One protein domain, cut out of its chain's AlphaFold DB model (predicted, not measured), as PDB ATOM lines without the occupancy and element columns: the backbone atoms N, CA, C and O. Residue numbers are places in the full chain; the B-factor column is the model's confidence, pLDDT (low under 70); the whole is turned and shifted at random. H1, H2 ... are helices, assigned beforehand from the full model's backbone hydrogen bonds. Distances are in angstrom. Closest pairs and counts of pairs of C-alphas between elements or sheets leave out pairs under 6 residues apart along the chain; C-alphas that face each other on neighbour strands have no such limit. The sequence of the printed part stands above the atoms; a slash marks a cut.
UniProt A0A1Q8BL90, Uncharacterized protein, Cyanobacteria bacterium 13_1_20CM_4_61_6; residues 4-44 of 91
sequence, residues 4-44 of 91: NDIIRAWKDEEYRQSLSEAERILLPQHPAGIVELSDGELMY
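AT A GLANCE: This is residues 4 to 44 of the 91 residues of an uncharacterized protein of Cyanobacteria bacterium 13_1_20CM_4_61_6 (UniProt A0A1Q8BL90). Three short helices, H1 to H3, gather in a loose head at one end, and a long tail leads away from it, with residues 32 to 44 sticking out and the small H4 near the tip. The printed part has 41 residues, with four named helices, H1 to H4 in chain order, and no named strand: all helix. It is extended, with a radius of gyration of the C-alphas of 14.2 A, spanning 40 by 17 by 16 A.

HOW THE PARTS SIT: H1, residues 4 to 11, and H2, residues 13 to 18, touch only at the corner by their tight link, the closest C-alphas, of Ala 9 and Arg 16, being 4.7 A apart. They run opposite ways at a steep tilt of 55 degrees. H3, residues 21 to 25, is close to H2 but not clearly touching; the closest C-alphas, of Arg 16 and Arg 24, are 7.7 A apart. H4, residues 39 to 42, is apart from H1, H2 and H3. Every O i to N i+4 pair is within hydrogen-bond range in H1, H2 and H3; H4 is too short for one.

IN THESE COORDINATES: H1 is 10.5 A long from C-alpha 4 at (-48.975, -15.375, 36.462), H2 8.7 A, H3 6.4 A, and H4 5.1 A, ending at C-alpha 42 at (-17.467, -11.833, 36.792).

THE WHOLE: The farthest C-alphas, of Ser 20 and Gly 40, are 40.7 A apart. The printed part has no cut; the link from H3 to H4 is long. Residues 33 to 34 and 44 have pLDDT under 70.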
ATOM      1  N   ASN A   4     -49.294 -13.953  36.639       87.25
ATOM      2  CA  ASN A   4     -48.975 -15.375  36.462       87.25
ATOM      3  C   ASN A   4     -48.710 -15.758  35.000       87.25
ATOM      4  O   ASN A   4     -47.901 -16.645  34.734       87.25
ATOM      5  N   ASP A   5     -49.377 -15.091  34.056       88.25
ATOM      6  CA  ASP A   5     -49.180 -15.337  32.629       88.25
ATOM      7  C   ASP A   5     -47.802 -14.793  32.192       88.25
ATOM      8  O   ASP A   5     -47.100 -15.446  31.424       88.25
ATOM      9  N   ILE A   6     -47.346 -13.673  32.774       88.88
ATOM     10  CA  ILE A   6     -45.995 -13.122  32.560       88.88
ATOM     11  C   ILE A   6     -44.927 -14.084  33.091       88.88
ATOM     12  O   ILE A   6     -43.973 -14.401  32.386       88.88
ATOM     13  N   ILE A   7     -45.085 -14.585  34.320       88.56
ATOM     14  CA  ILE A   7     -44.125 -15.525  34.921       88.56
ATOM     15  C   ILE A   7     -44.042 -16.812  34.094       88.56
ATOM     16  O   ILE A   7     -42.951 -17.329  33.859       88.56
ATOM     17  N   ARG A   8     -45.185 -17.327  33.629       90.06
ATOM     18  CA  ARG A   8     -45.227 -18.508  32.761       90.06
ATOM     19  C   ARG A   8     -44.551 -18.252  31.421       90.06
ATOM     20  O   ARG A   8     -43.771 -19.093  31.003       90.06
ATOM     21  N   ALA A   9     -44.770 -17.093  30.803       90.81
ATOM     22  CA  ALA A   9     -44.115 -16.722  29.548       90.81
ATOM     23  C   ALA A   9     -42.580 -16.658  29.651       90.81
ATOM     24  O   ALA A   9     -41.903 -16.785  28.638       90.81
ATOM     25  N   TRP A  10     -42.022 -16.486  30.857       88.06
ATOM     26  CA  TRP A  10     -40.573 -16.522  31.090       88.06
ATOM     27  C   TRP A  10     -40.019 -17.891  31.481       88.06
ATOM     28  O   TRP A  10     -38.831 -18.135  31.302       88.06
ATOM     29  N   LYS A  11     -40.853 -18.772  32.036       88.19
ATOM     30  CA  LYS A  11     -40.437 -20.112  32.476       88.19
ATOM     31  C   LYS A  11     -40.651 -21.188  31.417       88.19
ATOM     32  O   LYS A  11     -39.950 -22.191  31.436       88.19
ATOM     33  N   ASP A  12     -41.642 -20.994  30.556       91.81
ATOM     34  CA  ASP A  12     -42.115 -21.971  29.585       91.81
ATOM     35  C   ASP A  12     -41.990 -21.392  28.170       91.81
ATOM     36  O   ASP A  12     -42.726 -20.484  27.767       91.81
ATOM     37  N   GLU A  13     -41.013 -21.917  27.434       88.56
ATOM     38  CA  GLU A  13     -40.699 -21.504  26.066       88.56
ATOM     39  C   GLU A  13     -41.851 -21.823  25.099       88.56
ATOM     40  O   GLU A  13     -42.180 -21.004  24.242       88.56
ATOM     41  N   GLU A  14     -42.518 -22.967  25.260       91.69
ATOM     42  CA  GLU A  14     -43.632 -23.372  24.397       91.69
ATOM     43  C   GLU A  14     -44.831 -22.439  24.601       91.69
ATOM     44  O   GLU A  14     -45.433 -21.949  23.638       91.69
ATOM     45  N   TYR A  15     -45.119 -22.081  25.855       92.31
ATOM     46  CA  TYR A  15     -46.137 -21.084  26.171       92.31
ATOM     47  C   TYR A  15     -45.799 -19.719  25.560       92.31
ATOM     48  O   TYR A  15     -46.661 -19.101  24.932       92.31
ATOM     49  N   ARG A  16     -44.543 -19.265  25.648       88.81
ATOM     50  CA  ARG A  16     -44.086 -18.009  25.029       88.81
ATOM     51  C   ARG A  16     -44.244 -18.008  23.505       88.81
ATOM     52  O   ARG A  16     -44.628 -16.989  22.919       88.81
ATOM     53  N   GLN A  17     -43.974 -19.141  22.863       90.94
ATOM     54  CA  GLN A  17     -44.130 -19.318  21.420       90.94
ATOM     55  C   GLN A  17     -45.597 -19.423  20.992       90.94
ATOM     56  O   GLN A  17     -45.934 -19.014  19.884       90.94
ATOM     57  N   SER A  18     -46.495 -19.864  21.873       92.38
ATOM     58  CA  SER A  18     -47.937 -19.868  21.595       92.38
ATOM     59  C   SER A  18     -48.597 -18.479  21.639       92.38
ATOM     60  O   SER A  18     -49.677 -18.304  21.078       92.38
ATOM     61  N   LEU A  19     -47.962 -17.484  22.278       90.38
ATOM     62  CA  LEU A  19     -48.509 -16.128  22.403       90.38
ATOM     63  C   LEU A  19     -48.543 -15.386  21.060       90.38
ATOM     64  O   LEU A  19     -47.611 -15.481  20.257       90.38
ATOM     65  N   SER A  20     -49.591 -14.586  20.856       90.69
ATOM     66  CA  SER A  20     -49.705 -13.704  19.690       90.69
ATOM     67  C   SER A  20     -48.703 -12.543  19.741       90.69
ATOM     68  O   SER A  20     -48.210 -12.167  20.807       90.69
ATOM     69  N   GLU A  21     -48.422 -11.925  18.590       87.06
ATOM     70  CA  GLU A  21     -47.512 -10.770  18.478       87.06
ATOM     71  C   GLU A  21     -47.892  -9.641  19.459       87.06
ATOM     72  O   GLU A  21     -47.047  -9.112  20.179       87.06
ATOM     73  N   ALA A  22     -49.190  -9.333  19.558       86.75
ATOM     74  CA  ALA A  22     -49.712  -8.299  20.448       86.75
ATOM     75  C   ALA A  22     -49.495  -8.630  21.934       86.75
ATOM     76  O   ALA A  22     -49.241  -7.739  22.742       86.75
ATOM     77  N   GLU A  23     -49.566  -9.908  22.305       85.69
ATOM     78  CA  GLU A  23     -49.340 -10.363  23.677       85.69
ATOM     79  C   GLU A  23     -47.855 -10.411  24.031       85.69
ATOM     80  O   GLU A  23     -47.494 -10.110  25.168       85.69
ATOM     81  N   ARG A  24     -46.983 -10.718  23.066       84.38
ATOM     82  CA  ARG A  24     -45.529 -10.682  23.264       84.38
ATOM     83  C   ARG A  24     -45.001  -9.268  23.467       84.38
ATOM     84  O   ARG A  24     -44.091  -9.090  24.266       84.38
ATOM     85  N   ILE A  25     -45.587  -8.269  22.802       85.12
ATOM     86  CA  ILE A  25     -45.222  -6.852  22.988       85.12
ATOM     87  C   ILE A  25     -45.590  -6.357  24.398       85.12
ATOM     88  O   ILE A  25     -44.940  -5.461  24.927       85.12
ATOM     89  N   LEU A  26     -46.607  -6.953  25.028       86.12
ATOM     90  CA  LEU A  26     -47.005  -6.636  26.404       86.12
ATOM     91  C   LEU A  26     -46.092  -7.272  27.464       86.12
ATOM     92  O   LEU A  26     -46.241  -6.951  28.646       86.12
ATOM     93  N   LEU A  27     -45.183  -8.176  27.083       86.69
ATOM     94  CA  LEU A  27     -44.225  -8.749  28.023       86.69
ATOM     95  C   LEU A  27     -43.203  -7.676  28.434       86.69
ATOM     96  O   LEU A  27     -42.675  -6.968  27.573       86.69
ATOM     97  N   PRO A  28     -42.893  -7.548  29.738       84.88
ATOM     98  CA  PRO A  28     -41.843  -6.644  30.192       84.88
ATOM     99  C   PRO A  28     -40.491  -7.057  29.601       84.88
ATOM    100  O   PRO A  28     -40.309  -8.197  29.178       84.88
ATOM    101  N   GLN A  29     -39.520  -6.146  29.592       79.88
ATOM    102  CA  GLN A  29     -38.147  -6.492  29.221       79.88
ATOM    103  C   GLN A  29     -37.618  -7.611  30.145       79.88
ATOM    104  O   GLN A  29     -38.031  -7.687  31.302       79.88
ATOM    105  N   HIS A  30     -36.769  -8.500  29.608       73.00
ATOM    106  CA  HIS A  30     -36.319  -9.738  30.265       73.00
ATOM    107  C   HIS A  30     -36.055  -9.552  31.771       73.00
ATOM    108  O   HIS A  30     -35.286  -8.660  32.130       73.00
ATOM    109  N   PRO A  31     -36.638 -10.385  32.657       70.56
ATOM    110  CA  PRO A  31     -36.622 -10.153  34.099       70.56
ATOM    111  C   PRO A  31     -35.229 -10.243  34.731       70.56
ATOM    112  O   PRO A  31     -35.032  -9.685  35.804       70.56
ATOM    113  N   ALA A  32     -34.253 -10.894  34.086       71.12
ATOM    114  CA  ALA A  32     -32.862 -10.865  34.558       71.12
ATOM    115  C   ALA A  32     -32.064  -9.653  34.042       71.12
ATOM    116  O   ALA A  32     -30.909  -9.477  34.420       71.12
ATOM    117  N   GLY A  33     -32.657  -8.833  33.163       68.31
ATOM    118  CA  GLY A  33     -31.951  -7.788  32.426       68.31
ATOM    119  C   GLY A  33     -30.800  -8.340  31.579       68.31
ATOM    120  O   GLY A  33     -30.535  -9.542  31.558       68.31
ATOM    121  N   ILE A  34     -30.121  -7.455  30.857       69.88
ATOM    122  CA  ILE A  34     -28.753  -7.701  30.398       69.88
ATOM    123  C   ILE A  34     -27.891  -6.912  31.375       69.88
ATOM    124  O   ILE A  34     -27.808  -5.691  31.278       69.88
ATOM    125  N   VAL A  35     -27.335  -7.591  32.375       74.38
ATOM    126  CA  VAL A  35     -26.285  -7.008  33.211       74.38
ATOM    127  C   VAL A  35     -24.973  -7.381  32.544       74.38
ATOM    128  O   VAL A  35     -24.537  -8.529  32.618       74.38
ATOM    129  N   GLU A  36     -24.392  -6.427  31.824       78.81
ATOM    130  CA  GLU A  36     -23.043  -6.580  31.292       78.81
ATOM    131  C   GLU A  36     -22.068  -6.433  32.457       78.81
ATOM    132  O   GLU A  36     -21.917  -5.356  33.030       78.81
ATOM    133  N   LEU A  37     -21.483  -7.556  32.862       80.25
ATOM    134  CA  LEU A  37     -20.459  -7.601  33.894       80.25
ATOM    135  C   LEU A  37     -19.099  -7.531  33.211       80.25
ATOM    136  O   LEU A  37     -18.840  -8.281  32.269       80.25
ATOM    137  N   SER A  38     -18.218  -6.668  33.702       81.38
ATOM    138  CA  SER A  38     -16.814  -6.705  33.300       81.38
ATOM    139  C   SER A  38     -16.143  -8.004  33.766       81.38
ATOM    140  O   SER A  38     -16.570  -8.617  34.747       81.38
ATOM    141  N   ASP A  39     -15.039  -8.399  33.125       76.81
ATOM    142  CA  ASP A  39     -14.250  -9.577  33.528       76.81
ATOM    143  C   ASP A  39     -13.879  -9.554  35.022       76.81
ATOM    144  O   ASP A  39     -13.871 -10.589  35.690       76.81
ATOM    145  N   GLY A  40     -13.620  -8.363  35.574       79.50
ATOM    146  CA  GLY A  40     -13.332  -8.182  36.996       79.50
ATOM    147  C   GLY A  40     -14.538  -8.435  37.904       79.50
ATOM    148  O   GLY A  40     -14.383  -8.998  38.985       79.50
ATOM    149  N   GLU A  41     -15.739  -8.059  37.468       76.88
ATOM    150  CA  GLU A  41     -16.986  -8.286  38.206       76.88
ATOM    151  C   GLU A  41     -17.443  -9.743  38.109       76.88
ATOM    152  O   GLU A  41     -17.925 -10.297  39.098       76.88
ATOM    153  N   LEU A  42     -17.210 -10.402  36.970       76.94
ATOM    154  CA  LEU A  42     -17.467 -11.833  36.792       76.94
ATOM    155  C   LEU A  42     -16.691 -12.693  37.796       76.94
ATOM    156  O   LEU A  42     -17.230 -13.683  38.284       76.94
ATOM    157  N   MET A  43     -15.469 -12.298  38.176       72.75
ATOM    158  CA  MET A  43     -14.710 -13.003  39.220       72.75
ATOM    159  C   MET A  43     -15.366 -12.934  40.605       72.75
ATOM    160  O   MET A  43     -15.084 -13.775  41.460       72.75
ATOM    161  N   TYR A  44     -16.193 -11.919  40.856       67.81
ATOM    162  CA  TYR A  44     -16.858 -11.717  42.142       67.81
ATOM    163  C   TYR A  44     -18.250 -12.361  42.198       67.81
ATOM    164  O   TYR A  44     -18.761 -12.652  43.283       67.81
TER     165      TYR A  44